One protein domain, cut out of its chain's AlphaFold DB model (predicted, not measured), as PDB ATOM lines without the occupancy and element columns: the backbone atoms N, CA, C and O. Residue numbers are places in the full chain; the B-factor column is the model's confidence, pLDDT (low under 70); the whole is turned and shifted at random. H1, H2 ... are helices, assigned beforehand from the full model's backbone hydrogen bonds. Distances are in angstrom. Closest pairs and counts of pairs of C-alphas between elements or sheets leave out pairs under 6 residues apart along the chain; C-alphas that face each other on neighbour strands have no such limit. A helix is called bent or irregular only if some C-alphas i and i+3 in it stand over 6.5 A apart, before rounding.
ATOM      1  N   TYR A 132       3.557   8.374 -20.806       89.81
ATOM      2  CA  TYR A 132       4.296   9.042 -21.878       89.81
ATOM      3  C   TYR A 132       4.629   8.114 -23.054       89.81
ATOM      4  O   TYR A 132       5.302   8.538 -24.000       89.81
ATOM      5  N   GLU A 133       4.149   6.867 -23.027       92.12
ATOM      6  CA  GLU A 133       4.190   6.004 -24.204       92.12
ATOM      7  C   GLU A 133       3.386   6.622 -25.352       92.12
ATOM      8  O   GLU A 133       2.357   7.275 -25.161       92.12
ATOM      9  N   LEU A 134       3.847   6.382 -26.576       92.25
ATOM     10  CA  LEU A 134       3.316   6.991 -27.783       92.25
ATOM     11  C   LEU A 134       1.832   6.659 -27.992       92.25
ATOM     12  O   LEU A 134       1.092   7.533 -28.421       92.25
ATOM     13  N   ASP A 135       1.366   5.457 -27.631       92.50
ATOM     14  CA  ASP A 135      -0.073   5.126 -27.632       92.50
ATOM     15  C   ASP A 135      -0.881   6.067 -26.730       92.50
ATOM     16  O   ASP A 135      -1.875   6.649 -27.165       92.50
ATOM     17  N   THR A 136      -0.420   6.287 -25.498       90.44
ATOM     18  CA  THR A 136      -1.062   7.207 -24.553       90.44
ATOM     19  C   THR A 136      -1.098   8.628 -25.112       90.44
ATOM     20  O   THR A 136      -2.132   9.294 -25.033       90.44
ATOM     21  N   ILE A 137       0.001   9.092 -25.714       90.25
ATOM     22  CA  ILE A 137       0.079  10.443 -26.280       90.25
ATOM     23  C   ILE A 137      -0.813  10.595 -27.515       90.25
ATOM     24  O   ILE A 137      -1.575  11.554 -27.583       90.25
ATOM     25  N   VAL A 138      -0.791   9.645 -28.452       91.69
ATOM     26  CA  VAL A 138      -1.657   9.665 -29.644       91.69
ATOM     27  C   VAL A 138      -3.131   9.676 -29.243       91.69
ATOM     28  O   VAL A 138      -3.899  10.476 -29.772       91.69
ATOM     29  N   ASN A 139      -3.523   8.873 -28.247       91.12
ATOM     30  CA  ASN A 139      -4.897   8.871 -27.747       91.12
ATOM     31  C   ASN A 139      -5.299  10.227 -27.140       91.12
ATOM     32  O   ASN A 139      -6.389  10.729 -27.424       91.12
ATOM     33  N   LYS A 140      -4.415  10.857 -26.352       89.88
ATOM     34  CA  LYS A 140      -4.641  12.211 -25.815       89.88
ATOM     35  C   LYS A 140      -4.803  13.240 -26.935       89.88
ATOM     36  O   LYS A 140      -5.737  14.035 -26.880       89.88
ATOM     37  N   LEU A 141      -3.937  13.203 -27.950       90.31
ATOM     38  CA  LEU A 141      -3.985  14.128 -29.084       90.31
ATOM     39  C   LEU A 141      -5.278  13.969 -29.892       90.31
ATOM     40  O   LEU A 141      -5.939  14.962 -30.170       90.31
ATOM     41  N   LEU A 142      -5.696  12.735 -30.192       91.31
ATOM     42  CA  LEU A 142      -6.965  12.469 -30.882       91.31
ATOM     43  C   LEU A 142      -8.168  13.013 -30.101       91.31
ATOM     44  O   LEU A 142      -9.046  13.660 -30.678       91.31
ATOM     45  N   ASN A 143      -8.199  12.799 -28.783       91.50
ATOM     46  CA  ASN A 143      -9.261  13.327 -27.928       91.50
ATOM     47  C   ASN A 143      -9.241  14.863 -27.868       91.50
ATOM     48  O   ASN A 143     -10.301  15.484 -27.904       91.50
ATOM     49  N   GLN A 144      -8.060  15.489 -27.836       91.00
ATOM     50  CA  GLN A 144      -7.919  16.947 -27.912       91.00
ATOM     51  C   GLN A 144      -8.415  17.501 -29.249       91.00
ATOM     52  O   GLN A 144      -9.155  18.484 -29.262       91.00
ATOM     53  N   SER A 145      -8.075  16.856 -30.365       90.81
ATOM     54  CA  SER A 145      -8.563  17.249 -31.689       90.81
ATOM     55  C   SER A 145     -10.078  17.141 -31.785       90.81
ATOM     56  O   SER A 145     -10.729  18.052 -32.300       90.81
ATOM     57  N   MET A 146     -10.653  16.067 -31.237       90.75
ATOM     58  CA  MET A 146     -12.101  15.882 -31.182       90.75
ATOM     59  C   MET A 146     -12.760  16.956 -30.320       90.75
ATOM     60  O   MET A 146     -13.735  17.564 -30.754       90.75
ATOM     61  N   LYS A 147     -12.194  17.261 -29.146       90.50
ATOM     62  CA  LYS A 147     -12.685  18.337 -28.279       90.50
ATOM     63  C   LYS A 147     -12.664  19.692 -28.993       90.50
ATOM     64  O   LYS A 147     -13.661  20.406 -28.962       90.50
ATOM     65  N   THR A 148     -11.567  20.036 -29.669       90.25
ATOM     66  CA  THR A 148     -11.459  21.288 -30.437       90.25
ATOM     67  C   THR A 148     -12.484  21.354 -31.566       90.25
ATOM     68  O   THR A 148     -13.080  22.406 -31.795       90.25
ATOM     69  N   TYR A 149     -12.710  20.242 -32.269       89.62
ATOM     70  CA  TYR A 149     -13.724  20.170 -33.316       89.62
ATOM     71  C   TYR A 149     -15.136  20.380 -32.754       89.62
ATOM     72  O   TYR A 149     -15.876  21.222 -33.264       89.62
ATOM     73  N   LEU A 150     -15.485  19.668 -31.677       89.50
ATOM     74  CA  LEU A 150     -16.788  19.784 -31.022       89.50
ATOM     75  C   LEU A 150     -17.022  21.195 -30.487       89.50
ATOM     76  O   LEU A 150     -18.035  21.791 -30.814       89.50
ATOM     77  N   ALA A 151     -16.059  21.788 -29.784       89.69
ATOM     78  CA  ALA A 151     -16.191  23.151 -29.266       89.69
ATOM     79  C   ALA A 151     -16.444  24.198 -30.369       89.69
ATOM     80  O   ALA A 151     -17.068  25.228 -30.119       89.69
ATOM     81  N   LYS A 152     -15.951  23.952 -31.590       90.00
ATOM     82  CA  LYS A 152     -16.115  24.859 -32.729       90.00
ATOM     83  C   LYS A 152     -17.450  24.670 -33.449       90.00
ATOM     84  O   LYS A 152     -18.096  25.655 -33.793       90.00
ATOM     85  N   GLU A 153     -17.819  23.429 -33.743       89.19
ATOM     86  CA  GLU A 153     -18.978  23.118 -34.593       89.19
ATOM     87  C   GLU A 153     -20.254  22.849 -33.769       89.19
ATOM     88  O   GLU A 153     -21.361  23.016 -34.277       89.19
ATOM     89  N   PHE A 154     -20.101  22.480 -32.490       88.81
ATOM     90  CA  PHE A 154     -21.153  22.093 -31.538       88.81
ATOM     91  C   PHE A 154     -20.847  22.649 -30.128       88.81
ATOM     92  O   PHE A 154     -20.578  21.882 -29.204       88.81
ATOM     93  N   PRO A 155     -20.855  23.981 -29.932       86.94
ATOM     94  CA  PRO A 155     -20.367  24.619 -28.702       86.94
ATOM     95  C   PRO A 155     -21.142  24.247 -27.426       86.94
ATOM     96  O   PRO A 155     -20.599  24.395 -26.335       86.94
ATOM     97  N   ASP A 156     -22.380  23.765 -27.561       89.38
ATOM     98  CA  ASP A 156     -23.233  23.347 -26.441       89.38
ATOM     99  C   ASP A 156     -23.074  21.854 -26.076       89.38
ATOM    100  O   ASP A 156     -23.732  21.377 -25.150       89.38
ATOM    101  N   GLU A 157     -22.234  21.097 -26.796       88.50
ATOM    102  CA  GLU A 157     -22.013  19.671 -26.526       88.50
ATOM    103  C   GLU A 157     -21.214  19.468 -25.230       88.50
ATOM    104  O   GLU A 157     -20.178  20.103 -25.000       88.50
ATOM    105  N   ASP A 158     -21.661  18.529 -24.394       89.81
ATOM    106  CA  ASP A 158     -20.914  18.125 -23.206       89.81
ATOM    107  C   ASP A 158     -19.641  17.367 -23.608       89.81
ATOM    108  O   ASP A 158     -19.701  16.282 -24.180       89.81
ATOM    109  N   THR A 159     -18.479  17.932 -23.280       90.00
ATOM    110  CA  THR A 159     -17.164  17.340 -23.571       90.00
ATOM    111  C   THR A 159     -16.458  16.796 -22.326       90.00
ATOM    112  O   THR A 159     -15.276  16.457 -22.392       90.00
ATOM    113  N   SER A 160     -17.167  16.651 -21.200       90.69
ATOM    114  CA  SER A 160     -16.621  16.159 -19.925       90.69
ATOM    115  C   SER A 160     -15.884  14.820 -20.057       90.69
ATOM    116  O   SER A 160     -14.748  14.694 -19.600       90.69
ATOM    117  N   LEU A 161     -16.455  13.856 -20.786       89.69
ATOM    118  CA  LEU A 161     -15.819  12.555 -21.032       89.69
ATOM    119  C   LEU A 161     -14.503  12.674 -21.819       89.69
ATOM    120  O   LEU A 161     -13.596  11.861 -21.638       89.69
ATOM    121  N   LEU A 162     -14.382  13.674 -22.703       89.69
ATOM    122  CA  LEU A 162     -13.125  13.941 -23.410       89.69
ATOM    123  C   LEU A 162     -12.087  14.512 -22.453       89.69
ATOM    124  O   LEU A 162     -10.935  14.092 -22.505       89.69
ATOM    125  N   ASP A 163     -12.487  15.417 -21.563       89.06
ATOM    126  CA  ASP A 163     -11.598  15.977 -20.544       89.06
ATOM    127  C   ASP A 163     -11.075  14.912 -19.585       89.06
ATOM    128  O   ASP A 163      -9.867  14.829 -19.350       89.06
ATOM    129  N   GLU A 164     -11.953  14.036 -19.108       89.06
ATOM    130  CA  GLU A 164     -11.582  12.908 -18.256       89.06
ATOM    131  C   GLU A 164     -10.629  11.941 -18.973       89.06
ATOM    132  O   GLU A 164      -9.643  11.483 -18.386       89.06
ATOM    133  N   ALA A 165     -10.867  11.659 -20.257       87.38
ATOM    134  CA  ALA A 165      -9.986  10.811 -21.056       87.38
ATOM    135  C   ALA A 165      -8.617  11.468 -21.326       87.38
ATOM    136  O   ALA A 165      -7.587  10.799 -21.238       87.38
ATOM    137  N   ILE A 166      -8.572  12.776 -21.610       87.38
ATOM    138  CA  ILE A 166      -7.324  13.538 -21.810       87.38
ATOM    139  C   ILE A 166      -6.487  13.559 -20.524       87.38
ATOM    140  O   ILE A 166      -5.262  13.409 -20.579       87.38
ATOM    141  N   GLN A 167      -7.138  13.698 -19.366       84.44
ATOM    142  CA  GLN A 167      -6.499  13.655 -18.046       84.44
ATOM    143  C   GLN A 167      -6.101  12.234 -17.613       84.44
ATOM    144  O   GLN A 167      -5.372  12.074 -16.636       84.44
ATOM    145  N   GLY A 168      -6.535  11.198 -18.337       78.94
ATOM    146  CA  GLY A 168      -6.246   9.802 -18.009       78.94
ATOM    147  C   GLY A 168      -7.073   9.248 -16.842       78.94
ATOM    148  O   GLY A 168      -6.721   8.203 -16.296       78.94
ATOM    149  N   ILE A 169      -8.175   9.914 -16.473       84.25
ATOM    150  CA  ILE A 169      -9.123   9.446 -15.446       84.25
ATOM    151  C   ILE A 169      -9.825   8.174 -15.931       84.25
ATOM    152  O   ILE A 169      -9.973   7.201 -15.186       84.25
ATOM    153  N   HIS A 170     -10.215   8.155 -17.206       78.06
ATOM    154  CA  HIS A 170     -10.876   7.022 -17.834       78.06
ATOM    155  C   HIS A 170     -10.050   6.444 -18.980       78.06
ATOM    156  O   HIS A 170      -9.524   7.159 -19.828       78.06
ATOM    157  N   LYS A 171      -9.971   5.110 -19.027       79.25
ATOM    158  CA  LYS A 171      -9.276   4.362 -20.085       79.25
ATOM    159  C   LYS A 171     -10.216   4.057 -21.253       79.25
ATOM    160  O   LYS A 171     -10.373   2.895 -21.620       79.25
ATOM    161  N   VAL A 172     -10.861   5.087 -21.798       83.81
ATOM    162  CA  VAL A 172     -11.731   4.966 -22.978       83.81
ATOM    163  C   VAL A 172     -10.929   5.342 -24.217       83.81
ATOM    164  O   VAL A 172     -10.214   6.345 -24.222       83.81
ATOM    165  N   SER A 173     -11.005   4.522 -25.260       86.81
ATOM    166  CA  SER A 173     -10.292   4.803 -26.505       86.81
ATOM    167  C   SER A 173     -10.932   5.972 -27.267       86.81
ATOM    168  O   SER A 173     -12.153   6.153 -27.215       86.81
ATOM    169  N   PRO A 174     -10.145   6.738 -28.047       90.00
ATOM    170  CA  PRO A 174     -10.693   7.798 -28.892       90.00
ATOM    171  C   PRO A 174     -11.769   7.302 -29.862       90.00
ATOM    172  O   PRO A 174     -12.732   8.013 -30.122       90.00
ATOM    173  N   LEU A 175     -11.646   6.067 -30.364       90.62
ATOM    174  CA  LEU A 175     -12.636   5.459 -31.254       90.62
ATOM    175  C   LEU A 175     -13.970   5.170 -30.546       90.62
ATOM    176  O   LEU A 175     -15.034   5.374 -31.134       90.62
ATOM    177  N   GLU A 176     -13.939   4.715 -29.292       89.75
ATOM    178  CA  GLU A 176     -15.155   4.518 -28.491       89.75
ATOM    179  C   GLU A 176     -15.856   5.852 -28.215       89.75
ATOM    180  O   GLU A 176     -17.073   5.944 -28.385       89.75
ATOM    181  N   LEU A 177     -15.096   6.900 -27.875       90.62
ATOM    182  CA  LEU A 177     -15.640   8.247 -27.679       90.62
ATOM    183  C   LEU A 177     -16.201   8.820 -28.983       90.62
ATOM    184  O   LEU A 177     -17.337   9.287 -29.002       90.62
ATOM    185  N   LEU A 178     -15.474   8.700 -30.095       90.44
ATOM    186  CA  LEU A 178     -15.958   9.097 -31.418       90.44
ATOM    187  C   LEU A 178     -17.282   8.396 -31.751       90.44
ATOM    188  O   LEU A 178     -18.227   9.031 -32.218       90.44
ATOM    189  N   THR A 179     -17.375   7.092 -31.480       89.62
ATOM    190  CA  THR A 179     -18.591   6.299 -31.711       89.62
ATOM    191  C   THR A 179     -19.746   6.766 -30.828       89.62
ATOM    192  O   THR A 179     -20.889   6.806 -31.283       89.62
ATOM    193  N   TYR A 180     -19.465   7.123 -29.574       90.50
ATOM    194  CA  TYR A 180     -20.449   7.669 -28.646       90.50
ATOM    195  C   TYR A 180     -21.015   9.004 -29.151       90.50
ATOM    196  O   TYR A 180     -22.221   9.086 -29.387       90.50
ATOM    197  N   TYR A 181     -20.158   9.994 -29.422       88.75
ATOM    198  CA  TYR A 181     -20.582  11.314 -29.910       88.75
ATOM    199  C   TYR A 181     -21.226  11.256 -31.300       88.75
ATOM    200  O   TYR A 181     -22.116  12.040 -31.611       88.75
ATOM    201  N   SER A 182     -20.856  10.287 -32.145       88.62
ATOM    202  CA  SER A 182     -21.481  10.126 -33.469       88.62
ATOM    203  C   SER A 182     -22.970   9.760 -33.396       88.62
ATOM    204  O   SER A 182     -23.696   9.954 -34.370       88.62
ATOM    205  N   LYS A 183     -23.450   9.222 -32.264       86.50
ATOM    206  CA  LYS A 183     -24.878   8.903 -32.075       86.50
ATOM    207  C   LYS A 183     -25.731  10.153 -31.890       86.50
ATOM    208  O   LYS A 183     -26.896  10.143 -32.278       86.50
ATOM    209  N   THR A 184     -25.167  11.196 -31.287       81.00
ATOM    210  CA  THR A 184     -25.835  12.478 -31.032       81.00
ATOM    211  C   THR A 184     -25.509  13.511 -32.110       81.00
ATOM    212  O   THR A 184     -26.344  14.361 -32.409       81.00
ATOM    213  N   ILE A 185     -24.349  13.383 -32.765       84.25
ATOM    214  CA  ILE A 185     -23.847  14.300 -33.794       84.25
ATOM    215  C   ILE A 185     -23.537  13.516 -35.085       84.25
ATOM    216  O   ILE A 185     -22.400  13.102 -35.316       84.25
ATOM    217  N   PRO A 186     -24.516  13.325 -35.991       72.25
ATOM    218  CA  PRO A 186     -24.315  12.545 -37.219       72.25
ATOM    219  C   PRO A 186     -23.228  13.092 -38.162       72.25
ATOM    220  O   PRO A 186     -22.651  12.344 -38.946       72.25
ATOM    221  N   SER A 187     -22.924  14.393 -38.095       72.94
ATOM    222  CA  SER A 187     -21.877  15.049 -38.895       72.94
ATOM    223  C   SER A 187     -20.450  14.819 -38.388       72.94
ATOM    224  O   SER A 187     -19.508  15.264 -39.046       72.94
ATOM    225  N   LEU A 188     -20.270  14.111 -37.266       79.88
ATOM    226  CA  LEU A 188     -18.952  13.756 -36.726       79.88
ATOM    227  C   LEU A 188     -18.158  12.831 -37.669       79.88
ATOM    228  O   LEU A 188     -16.934  12.746 -37.574       79.88
ATOM    229  N   SER A 189     -18.823  12.205 -38.645       75.19
ATOM    230  CA  SER A 189     -18.172  11.485 -39.745       75.19
ATOM    231  C   SER A 189     -17.168  12.351 -40.513       75.19
ATOM    232  O   SER A 189     -16.094  11.866 -40.852       75.19
ATOM    233  N   LYS A 190     -17.441  13.652 -40.693       77.06
ATOM    234  CA  LYS A 190     -16.516  14.590 -41.356       77.06
ATOM    235  C   LYS A 190     -15.226  14.800 -40.568       77.06
ATOM    236  O   LYS A 190     -14.168  15.012 -41.149       77.06
ATOM    237  N   PHE A 191     -15.312  14.764 -39.239       83.19
ATOM    238  CA  PHE A 191     -14.135  14.825 -38.378       83.19
ATOM    239  C   PHE A 191     -13.328  13.527 -38.463       83.19
ATOM    240  O   PHE A 191     -12.105  13.583 -38.557       83.19
ATOM    241  N   LYS A 192     -14.003  12.371 -38.518       81.75
ATOM    242  CA  LYS A 192     -13.344  11.081 -38.750       81.75
ATOM    243  C   LYS A 192     -12.575  11.071 -40.071       81.75
ATOM    244  O   LYS A 192     -11.429  10.656 -40.063       81.75
ATOM    245  N   GLU A 193     -13.179  11.574 -41.148       78.50
ATOM    246  CA  GLU A 193     -12.586  11.663 -42.496       78.50
ATOM    247  C   GLU A 193     -11.367  12.596 -42.587       78.50
ATOM    248  O   GLU A 193     -10.567  12.466 -43.513       78.50
ATOM    249  N   LYS A 194     -11.210  13.541 -41.646       75.69
ATOM    250  CA  LYS A 194     -10.049  14.444 -41.592       75.69
ATOM    251  C   LYS A 194      -8.747  13.678 -41.337       75.69
ATOM    252  O   LYS A 194      -7.703  14.079 -41.842       75.69
ATOM    253  N   TYR A 195      -8.818  12.614 -40.545       71.69
ATOM    254  CA  TYR A 195      -7.687  11.749 -40.239       71.69
ATOM    255  C   TYR A 195      -7.860  10.424 -40.983       71.69
ATOM    256  O   TYR A 195      -8.979  10.024 -41.298       71.69
ATOM    257  N   ALA A 196      -6.771   9.724 -41.293       68.19
ATOM    258  CA  ALA A 196      -6.866   8.395 -41.876       68.19
ATOM    259  C   ALA A 196      -7.747   7.494 -40.994       68.19
ATOM    260  O   ALA A 196      -7.649   7.540 -39.767       68.19
ATOM    261  N   ASP A 197      -8.570   6.626 -41.591       72.88
ATOM    262  CA  ASP A 197      -9.341   5.635 -40.824       72.88
ATOM    263  C   ASP A 197      -8.435   4.817 -39.889       72.88
ATOM    264  O   ASP A 197      -8.854   4.346 -38.834       72.88
ATOM    265  N   GLU A 198      -7.168   4.688 -40.265       75.69
ATOM    266  CA  GLU A 198      -6.209   3.806 -39.637       75.69
ATOM    267  C   GLU A 198      -5.543   4.383 -38.377       75.69
ATOM    268  O   GLU A 198      -5.110   3.603 -37.522       75.69
ATOM    269  N   ILE A 199      -5.525   5.714 -38.183       85.69
ATOM    270  CA  ILE A 199      -5.050   6.285 -36.908       85.69
ATOM    271  C   ILE A 199      -6.022   5.974 -35.766       85.69
ATOM    272  O   ILE A 199      -5.601   5.760 -34.631       85.69
ATOM    273  N   TRP A 200      -7.315   5.827 -36.071       85.56
ATOM    274  CA  TRP A 200      -8.329   5.398 -35.101       85.56
ATOM    275  C   TRP A 200      -8.104   3.968 -34.605       85.56
ATOM    276  O   TRP A 200      -8.556   3.604 -33.519       85.56
ATOM    277  N   THR A 201      -7.374   3.161 -35.379       82.88
ATOM    278  CA  THR A 201      -6.958   1.800 -35.023       82.88
ATOM    279  C   THR A 201      -5.476   1.704 -34.650       82.88
ATOM    280  O   THR A 201      -4.969   0.594 -34.481       82.88
ATOM    281  N   TRP A 202      -4.780   2.836 -34.472       89.44
ATOM    282  CA  TRP A 202      -3.347   2.912 -34.151       89.44
ATOM    283  C   TRP A 202      -2.913   1.917 -33.078       89.44
ATOM    284  O   TRP A 202      -1.930   1.202 -33.260       89.44
ATOM    285  N   LYS A 203      -3.675   1.834 -31.983       90.25
ATOM    286  CA  LYS A 203      -3.375   0.967 -30.841       90.25
ATOM    287  C   LYS A 203      -3.120  -0.482 -31.251       90.25
ATOM    288  O   LYS A 203      -2.230  -1.125 -30.706       90.25
ATOM    289  N   VAL A 204      -3.867  -0.995 -32.231       89.31
ATOM    290  CA  VAL A 204      -3.682  -2.360 -32.747       89.31
ATOM    291  C   VAL A 204      -2.310  -2.494 -33.408       89.31
ATOM    292  O   VAL A 204      -1.558  -3.418 -33.095       89.31
ATOM    293  N   HIS A 205      -1.954  -1.544 -34.274       90.50
ATOM    294  CA  HIS A 205      -0.663  -1.526 -34.960       90.50
ATOM    295  C   HIS A 205       0.503  -1.344 -33.983       90.50
ATOM    296  O   HIS A 205       1.503  -2.056 -34.087       90.50
ATOM    297  N   TYR A 206       0.357  -0.447 -33.006       93.56
ATOM    298  CA  TYR A 206       1.368  -0.183 -31.988       93.56
ATOM    299  C   TYR A 206       1.595  -1.380 -31.062       93.56
ATOM    300  O   TYR A 206       2.742  -1.744 -30.822       93.56
ATOM    301  N   VAL A 207       0.536  -2.042 -30.583       92.19
ATOM    302  CA  VAL A 207       0.670  -3.248 -29.745       92.19
ATOM    303  C   VAL A 207       1.358  -4.372 -30.518       92.19
ATOM    304  O   VAL A 207       2.265  -5.012 -29.987       92.19
ATOM    305  N   ASN A 208       0.980  -4.591 -31.782       91.19
ATOM    306  CA  ASN A 208       1.641  -5.590 -32.617       91.19
ATOM    307  C   ASN A 208       3.131  -5.271 -32.820       91.19
ATOM    308  O   ASN A 208       3.980  -6.142 -32.635       91.19
ATOM    309  N   PHE A 209       3.459  -4.014 -33.130       94.25
ATOM    310  CA  PHE A 209       4.840  -3.544 -33.231       94.25
ATOM    311  C   PHE A 209       5.617  -3.753 -31.925       94.25
ATOM    312  O   PHE A 209       6.673  -4.379 -31.930       94.25
ATOM    313  N   LYS A 210       5.082  -3.281 -30.792       94.06
ATOM    314  CA  LYS A 210       5.734  -3.364 -29.477       94.06
ATOM    315  C   LYS A 210       6.034  -4.814 -29.105       94.06
ATOM    316  O   LYS A 210       7.123  -5.115 -28.631       94.06
ATOM    317  N   ASN A 211       5.102  -5.727 -29.368       90.81
ATOM    318  CA  ASN A 211       5.278  -7.139 -29.039       90.81
ATOM    319  C   ASN A 211       6.292  -7.855 -29.942       90.81
ATOM    320  O   ASN A 211       6.914  -8.818 -29.500       90.81
ATOM    321  N   THR A 212       6.469  -7.397 -31.182       89.25
ATOM    322  CA  THR A 212       7.346  -8.042 -32.175       89.25
ATOM    323  C   THR A 212       8.728  -7.399 -32.278       89.25
ATOM    324  O   THR A 212       9.662  -8.039 -32.758       89.25
ATOM    325  N   ASN A 213       8.896  -6.170 -31.789       92.06
ATOM    326  CA  ASN A 213      10.165  -5.460 -31.815       92.06
ATOM    327  C   ASN A 213      10.882  -5.537 -30.455       92.06
ATOM    328  O   ASN A 213      10.435  -4.956 -29.467       92.06
ATOM    329  N   ALA A 214      12.032  -6.217 -30.416       87.44
ATOM    330  CA  ALA A 214      12.802  -6.435 -29.189       87.44
ATOM    331  C   ALA A 214      13.267  -5.134 -28.504       87.44
ATOM    332  O   ALA A 214      13.332  -5.079 -27.275       87.44
ATOM    333  N   GLU A 215      13.551  -4.087 -29.280       88.00
ATOM    334  CA  GLU A 215      13.999  -2.792 -28.764       88.00
ATOM    335  C   GLU A 215      12.865  -2.049 -28.044       88.00
ATOM    336  O   GLU A 215      13.077  -1.435 -26.996       88.00
ATOM    337  N   TYR A 216      11.642  -2.134 -28.570       91.88
ATOM    338  CA  TYR A 216      10.484  -1.403 -28.049       91.88
ATOM    339  C   TYR A 216       9.614  -2.224 -27.097       91.88
ATOM    340  O   TYR A 216       8.832  -1.636 -26.359       91.88
ATOM    341  N   ASN A 217       9.765  -3.546 -27.034       90.06
ATOM    342  CA  ASN A 217       8.939  -4.404 -26.180       90.06
ATOM    343  C   ASN A 217       8.974  -3.988 -24.696       90.06
ATOM    344  O   ASN A 217       7.936  -3.958 -24.037       90.06
ATOM    345  N   ARG A 218      10.150  -3.590 -24.188       87.88
ATOM    346  CA  ARG A 218      10.349  -3.284 -22.760       87.88
ATOM    347  C   ARG A 218       9.835  -1.913 -22.329       87.88
ATOM    348  O   ARG A 218       9.084  -1.836 -21.367       87.88
ATOM    349  N   LEU A 219      10.270  -0.846 -23.002       89.38
ATOM    350  CA  LEU A 219       9.887   0.529 -22.649       89.38
ATOM    351  C   LEU A 219       8.683   1.026 -23.455       89.38
ATOM    352  O   LEU A 219       7.995   1.929 -23.019       89.38
ATOM    353  N   GLY A 220       8.396   0.460 -24.624       93.44
ATOM    354  CA  GLY A 220       7.543   1.112 -25.617       93.44
ATOM    355  C   GLY A 220       8.273   2.241 -26.348       93.44
ATOM    356  O   GLY A 220       9.468   2.485 -26.140       93.44
ATOM    357  N   ALA A 221       7.560   2.904 -27.254       94.38
ATOM    358  CA  ALA A 221       8.014   4.131 -27.896       94.38
ATOM    359  C   ALA A 221       7.462   5.335 -27.136       94.38
ATOM    360  O   ALA A 221       6.358   5.283 -26.610       94.38
ATOM    361  N   SER A 222       8.211   6.424 -27.118       92.19
ATOM    362  CA  SER A 222       7.823   7.729 -26.594       92.19
ATOM    363  C   SER A 222       7.817   8.768 -27.719       92.19
ATOM    364  O   SER A 222       8.223   8.500 -28.854       92.19
ATOM    365  N   MET A 223       7.420   9.999 -27.401       87.56
ATOM    366  CA  MET A 223       7.544  11.116 -28.343       87.56
ATOM    367  C   MET A 223       8.992  11.418 -28.731       87.56
ATOM    368  O   MET A 223       9.251  11.856 -29.856       87.56
ATOM    369  N   PHE A 224       9.941  11.160 -27.826       89.50
ATOM    370  CA  PHE A 224      11.362  11.254 -28.136       89.50
ATOM    371  C   PHE A 224      11.731  10.279 -29.263       89.50
ATOM    372  O   PHE A 224      12.356  10.685 -30.240       89.50
ATOM    373  N   ASP A 225      11.270   9.027 -29.192       92.50
ATOM    374  CA  ASP A 225      11.590   8.025 -30.214       92.50
ATOM    375  C   ASP A 225      10.989   8.380 -31.581       92.50
ATOM    376  O   ASP A 225      11.629   8.173 -32.609       92.50
ATOM    377  N   LEU A 226       9.788   8.967 -31.605       91.00
ATOM    378  CA  LEU A 226       9.155   9.436 -32.841       91.00
ATOM    379  C   LEU A 226       9.912  10.608 -33.491       91.00
ATOM    380  O   LEU A 226       9.925  10.736 -34.717       91.00
ATOM    381  N   THR A 227      10.494  11.495 -32.681       86.62
ATOM    382  CA  THR A 227      11.109  12.746 -33.155       86.62
ATOM    383  C   THR A 227      12.589  12.599 -33.482       86.62
ATOM    384  O   THR A 227      13.048  13.165 -34.472       86.62
ATOM    385  N   HIS A 228      13.318  11.828 -32.679       85.38
ATOM    386  CA  HIS A 228      14.777  11.742 -32.731       85.38
ATOM    387  C   HIS A 228      15.311  10.306 -32.735       85.38
ATOM    388  O   HIS A 228      16.506  10.113 -32.953       85.38
ATOM    389  N   GLY A 229      14.463   9.313 -32.452       83.00
ATOM    390  CA  GLY A 229      14.844   7.904 -32.435       83.00
ATOM    391  C   GLY A 229      14.547   7.177 -33.745       83.00
ATOM    392  O   GLY A 229      14.084   7.752 -34.730       83.00
ATOM    393  N   ASP A 230      14.775   5.865 -33.723       88.56
ATOM    394  CA  ASP A 230      14.584   4.983 -34.879       88.56
ATOM    395  C   ASP A 230      13.139   4.485 -35.037       88.56
ATOM    396  O   ASP A 230      12.857   3.649 -35.898       88.56
ATOM    397  N   PHE A 231      12.200   5.004 -34.234       94.00
ATOM    398  CA  PHE A 231      10.835   4.487 -34.168       94.00
ATOM    399  C   PHE A 231      10.163   4.456 -35.535       94.00
ATOM    400  O   PHE A 231       9.609   3.433 -35.911       94.00
ATOM    401  N   LYS A 232      10.236   5.549 -36.303       94.00
ATOM    402  CA  LYS A 232       9.575   5.639 -37.615       94.00
ATOM    403  C   LYS A 232      10.023   4.523 -38.550       94.00
ATOM    404  O   LYS A 232       9.196   3.842 -39.151       94.00
ATOM    405  N   LYS A 233      11.339   4.326 -38.634       93.88
ATOM    406  CA  LYS A 233      11.948   3.293 -39.466       93.88
ATOM    407  C   LYS A 233      11.544   1.904 -38.972       93.88
ATOM    408  O   LYS A 233      10.985   1.131 -39.742       93.88
ATOM    409  N   ALA A 234      11.748   1.630 -37.684       93.62
ATOM    410  CA  ALA A 234      11.429   0.343 -37.073       93.62
ATOM    411  C   ALA A 234       9.937  -0.008 -37.192       93.62
ATOM    412  O   ALA A 234       9.582  -1.166 -37.410       93.62
ATOM    413  N   PHE A 235       9.057   0.985 -37.061       94.31
ATOM    414  CA  PHE A 235       7.614   0.818 -37.165       94.31
ATOM    415  C   PHE A 235       7.209   0.430 -38.588       94.31
ATOM    416  O   PHE A 235       6.519  -0.571 -38.758       94.31
ATOM    417  N   ILE A 236       7.694   1.143 -39.610       92.31
ATOM    418  CA  ILE A 236       7.439   0.810 -41.022       92.31
ATOM    419  C   ILE A 236       7.988  -0.586 -41.354       92.31
ATOM    420  O   ILE A 236       7.275  -1.424 -41.899       92.31
ATOM    421  N   GLU A 237       9.230  -0.873 -40.960       91.94
ATOM    422  CA  GLU A 237       9.896  -2.153 -41.238       91.94
ATOM    423  C   GLU A 237       9.255  -3.345 -40.508       91.94
ATOM    424  O   GLU A 237       9.417  -4.485 -40.944       91.94
ATOM    425  N   SER A 238       8.485  -3.107 -39.440       89.81
ATOM    426  CA  SER A 238       7.776  -4.170 -38.716       89.81
ATOM    427  C   SER A 238       6.655  -4.824 -39.522       89.81
ATOM    428  O   SER A 238       6.236  -5.936 -39.193       89.81
ATOM    429  N   ASN A 239       6.166  -4.162 -40.576       84.44
ATOM    430  CA  ASN A 239       5.144  -4.721 -41.450       84.44
ATOM    431  C   ASN A 239       5.377  -4.355 -42.930       84.44
ATOM    432  O   ASN A 239       4.663  -3.514 -43.485       84.44
ATOM    433  N   PRO A 240       6.341  -5.023 -43.600       81.50
ATOM    434  CA  PRO A 240       6.796  -4.656 -44.943       81.50
ATOM    435  C   PRO A 240       5.696  -4.654 -46.013       81.50
ATOM    436  O   PRO A 240       5.772  -3.913 -46.993       81.50
ATOM    437  N   THR A 241       4.660  -5.481 -45.843       86.19
ATOM    438  CA  THR A 241       3.536  -5.581 -46.786       86.19
ATOM    439  C   THR A 241       2.578  -4.394 -46.700       86.19
ATOM    440  O   THR A 241       1.773  -4.198 -47.608       86.19
ATOM    441  N   HIS A 242       2.672  -3.583 -45.643       85.19
ATOM    442  CA  HIS A 242       1.794  -2.444 -45.376       85.19
ATOM    443  C   HIS A 242       2.572  -1.137 -45.144       85.19
ATOM    444  O   HIS A 242       2.084  -0.240 -44.459       85.19
ATOM    445  N   ASN A 243       3.755  -0.983 -45.750       88.50
ATOM    446  CA  ASN A 243       4.597   0.211 -45.577       88.50
ATOM    447  C   ASN A 243       3.850   1.532 -45.815       88.50
ATOM    448  O   ASN A 243       3.976   2.455 -45.017       88.50
ATOM    449  N   SER A 244       3.049   1.627 -46.883       88.44
ATOM    450  CA  SER A 244       2.293   2.847 -47.210       88.44
ATOM    451  C   SER A 244       1.295   3.234 -46.120       88.44
ATOM    452  O   SER A 244       1.150   4.413 -45.808       88.44
ATOM    453  N   LEU A 245       0.646   2.243 -45.509       87.75
ATOM    454  CA  LEU A 245      -0.258   2.439 -44.382       87.75
ATOM    455  C   LEU A 245       0.498   2.975 -43.158       87.75
ATOM    456  O   LEU A 245       0.077   3.951 -42.546       87.75
ATOM    457  N   TYR A 246       1.629   2.366 -42.814       89.94
ATOM    458  CA  TYR A 246       2.401   2.747 -41.629       89.94
ATOM    459  C   TYR A 246       3.034   4.137 -41.780       89.94
ATOM    460  O   TYR A 246       3.073   4.894 -40.813       89.94
ATOM    461  N   ILE A 247       3.453   4.499 -42.999       90.62
ATOM    462  CA  ILE A 247       3.878   5.862 -43.346       90.62
ATOM    463  C   ILE A 247       2.731   6.850 -43.105       90.62
ATOM    464  O   ILE A 247       2.914   7.814 -42.371       90.62
ATOM    465  N   LYS A 248       1.534   6.568 -43.635       89.12
ATOM    466  CA  LYS A 248       0.354   7.429 -43.459       89.12
ATOM    467  C   LYS A 248       0.003   7.635 -41.983       89.12
ATOM    468  O   LYS A 248      -0.282   8.752 -41.573       89.12
ATOM    469  N   ILE A 249       0.075   6.579 -41.166       91.12
ATOM    470  CA  ILE A 249      -0.173   6.705 -39.726       91.12
ATOM    471  C   ILE A 249       0.872   7.614 -39.057       91.12
ATOM    472  O   ILE A 249       0.516   8.439 -38.220       91.12
ATOM    473  N   ILE A 250       2.153   7.496 -39.422       91.69
ATOM    474  CA  ILE A 250       3.200   8.393 -38.907       91.69
ATOM    475  C   ILE A 250       2.902   9.846 -39.293       91.69
ATOM    476  O   ILE A 250       2.967  10.719 -38.425       91.69
ATOM    477  N   ASP A 251       2.549  10.103 -40.553       90.38
ATOM    478  CA  ASP A 251       2.238  11.448 -41.053       90.38
ATOM    479  C   ASP A 251       1.042  12.069 -40.307       90.38
ATOM    480  O   ASP A 251       1.075  13.243 -39.916       90.38
ATOM    481  N   ASP A 252       0.013  11.273 -40.020       90.19
ATOM    482  CA  ASP A 252      -1.149  11.710 -39.246       90.19
ATOM    483  C   ASP A 252      -0.800  12.005 -37.783       90.19
ATOM    484  O   ASP A 252      -1.237  13.022 -37.240       90.19
ATOM    485  N   ILE A 253       0.029  11.172 -37.141       90.69
ATOM    486  CA  ILE A 253       0.517  11.443 -35.779       90.69
ATOM    487  C   ILE A 253       1.290  12.767 -35.759       90.69
ATOM    488  O   ILE A 253       1.090  13.587 -34.864       90.69
ATOM    489  N   GLN A 254       2.144  13.016 -36.755       89.25
ATOM    490  CA  GLN A 254       2.872  14.283 -36.856       89.25
ATOM    491  C   GLN A 254       1.932  15.472 -37.077       89.25
ATOM    492  O   GLN A 254       2.155  16.541 -36.509       89.25
ATOM    493  N   THR A 255       0.865  15.289 -37.853       88.44
ATOM    494  CA  THR A 255      -0.175  16.307 -38.041       88.44
ATOM    495  C   THR A 255      -0.868  16.632 -36.717       88.44
ATOM    496  O   THR A 255      -0.928  17.800 -36.340       88.44
ATOM    497  N   LEU A 256      -1.286  15.617 -35.952       88.75
ATOM    498  CA  LEU A 256      -1.875  15.793 -34.619       88.75
ATOM    499  C   LEU A 256      -0.944  16.545 -33.658       88.75
ATOM    500  O   LEU A 256      -1.380  17.444 -32.941       88.75
ATOM    501  N   MET A 257       0.348  16.211 -33.660       86.19
ATOM    502  CA  MET A 257       1.345  16.907 -32.839       86.19
ATOM    503  C   MET A 257       1.489  18.387 -33.203       86.19
ATOM    504  O   MET A 257       1.743  19.208 -32.326       86.19
ATOM    505  N   ASN A 258       1.366  18.729 -34.487       85.88
ATOM    506  CA  ASN A 258       1.458  20.113 -34.952       85.88
ATOM    507  C   ASN A 258       0.205  20.920 -34.585       85.88
ATOM    508  O   ASN A 258       0.309  22.112 -34.300       85.88
ATOM    509  N   GLU A 259      -0.965  20.280 -34.577       85.06
ATOM    510  CA  GLU A 259      -2.232  20.892 -34.153       85.06
ATOM    511  C   GLU A 259      -2.289  21.117 -32.638       85.06
ATOM    512  O   GLU A 259      -2.837  22.117 -32.172       85.06
ATOM    513  N   HIS A 260      -1.681  20.211 -31.874       81.75
ATOM    514  CA  HIS A 260      -1.642  20.238 -30.417       81.75
ATOM    515  C   HIS A 260      -0.191  20.127 -29.933       81.75
ATOM    516  O   HIS A 260       0.230  19.056 -29.481       81.75
TER     517      HIS A 260
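What this domain is: This is residues 132 to 260 of the 269 residues of an uncharacterized protein of Runella slithyformis (strain ATCC 29530 / DSM 19594 / LMG 11500 / NCIMB 11436 / LSU 4) (UniProt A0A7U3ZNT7). What shape do these atoms make? It is an elongated body of helices in two halves: H1 and H5, their lines nearly parallel, overlap near residue 135 of H1 and make most of the length, with H2, H3 and H4 gathered at one end and H6, H7 and H8 at the other. H9 runs slanting from H8 back past H5 to H1. What is it built of? The printed part has 129 residues with nine named helices, H1 to H9 in order, and no named strand, and its class is all helix. It is compact, with a radius of gyration of the C-alphas of 15.1 A, and spans 46 by 29 by 23 A.

How they stand to each other: What touches the first helix? H1, residues 134 to 153, forms a hairpin with H2, residues 160 to 166, at a shallow tilt of 31 degrees; the closest C-alphas, of Lys 140 and Ile 166, are 5.0 A apart. H3, residues 174 to 184, touches H1, closest at the C-alphas of Asn 143 and Pro 174, 5.8 A. H5, residues 199 to 212, only just touches H1, with 3 pairs of C-alphas within 8 A, the closest those of Asp 135 and Lys 203, 6.2 A. Where does the last helix go? H9, residues 240 to 259, touches H1 with residues 253 to 259 alone, closest at Leu 141 and Leu 256, C-alphas 6.2 A apart, at a steep tilt of 55 degrees. It touches H5 too, C-alphas of Ile 199 and Ile 249 5.6 A apart, and forms a hairpin with H8, residues 231 to 237. And the rest? H4, residues 186 to 194, touches H3 only at the corner, and H6, residues 214 to 217, touches H5 only at the corner. H7, residues 223 to 228, is close to H8 but not clearly touching, C-alphas of Asp 225 and Phe 231 5.4 A apart. Every O i to N i+4 pair is within hydrogen-bond range in H1, H2, H7 and H8, against 5 of 7 in H3, 3 of 5 in H4, 7 of 10 in H5 and 14 of 16 in H9; H6 is too short for such a pair.

Where its parts are: Where do the long helices lie? H1, 28.3 A long, begins at C-alpha 134 (3.316, 6.991, -27.783), and H9, 29.2 A, ends at C-alpha 259 (-2.232, 20.892, -34.153). H5 measures 19.5 A, H3 16.0 A and H4 15.0 A. Which are uneven? H5 and H9 are irregular, with C-alphas 200 and 203 7.9 A apart and 241 and 244 8.5 A apart, and H4 only just, with 186 and 189 6.7 A apart. H9 has a kink of 27 degrees near residue 247.

The domain as a whole: How far does it reach? The two C-alphas farthest apart, of Asp 156 and Ala 214, are 46.8 A apart. Is it continuous and confident? The printed part has no cut and no long link; the mean pLDDT of the printed part is 87.7, and residue 196 is under 70.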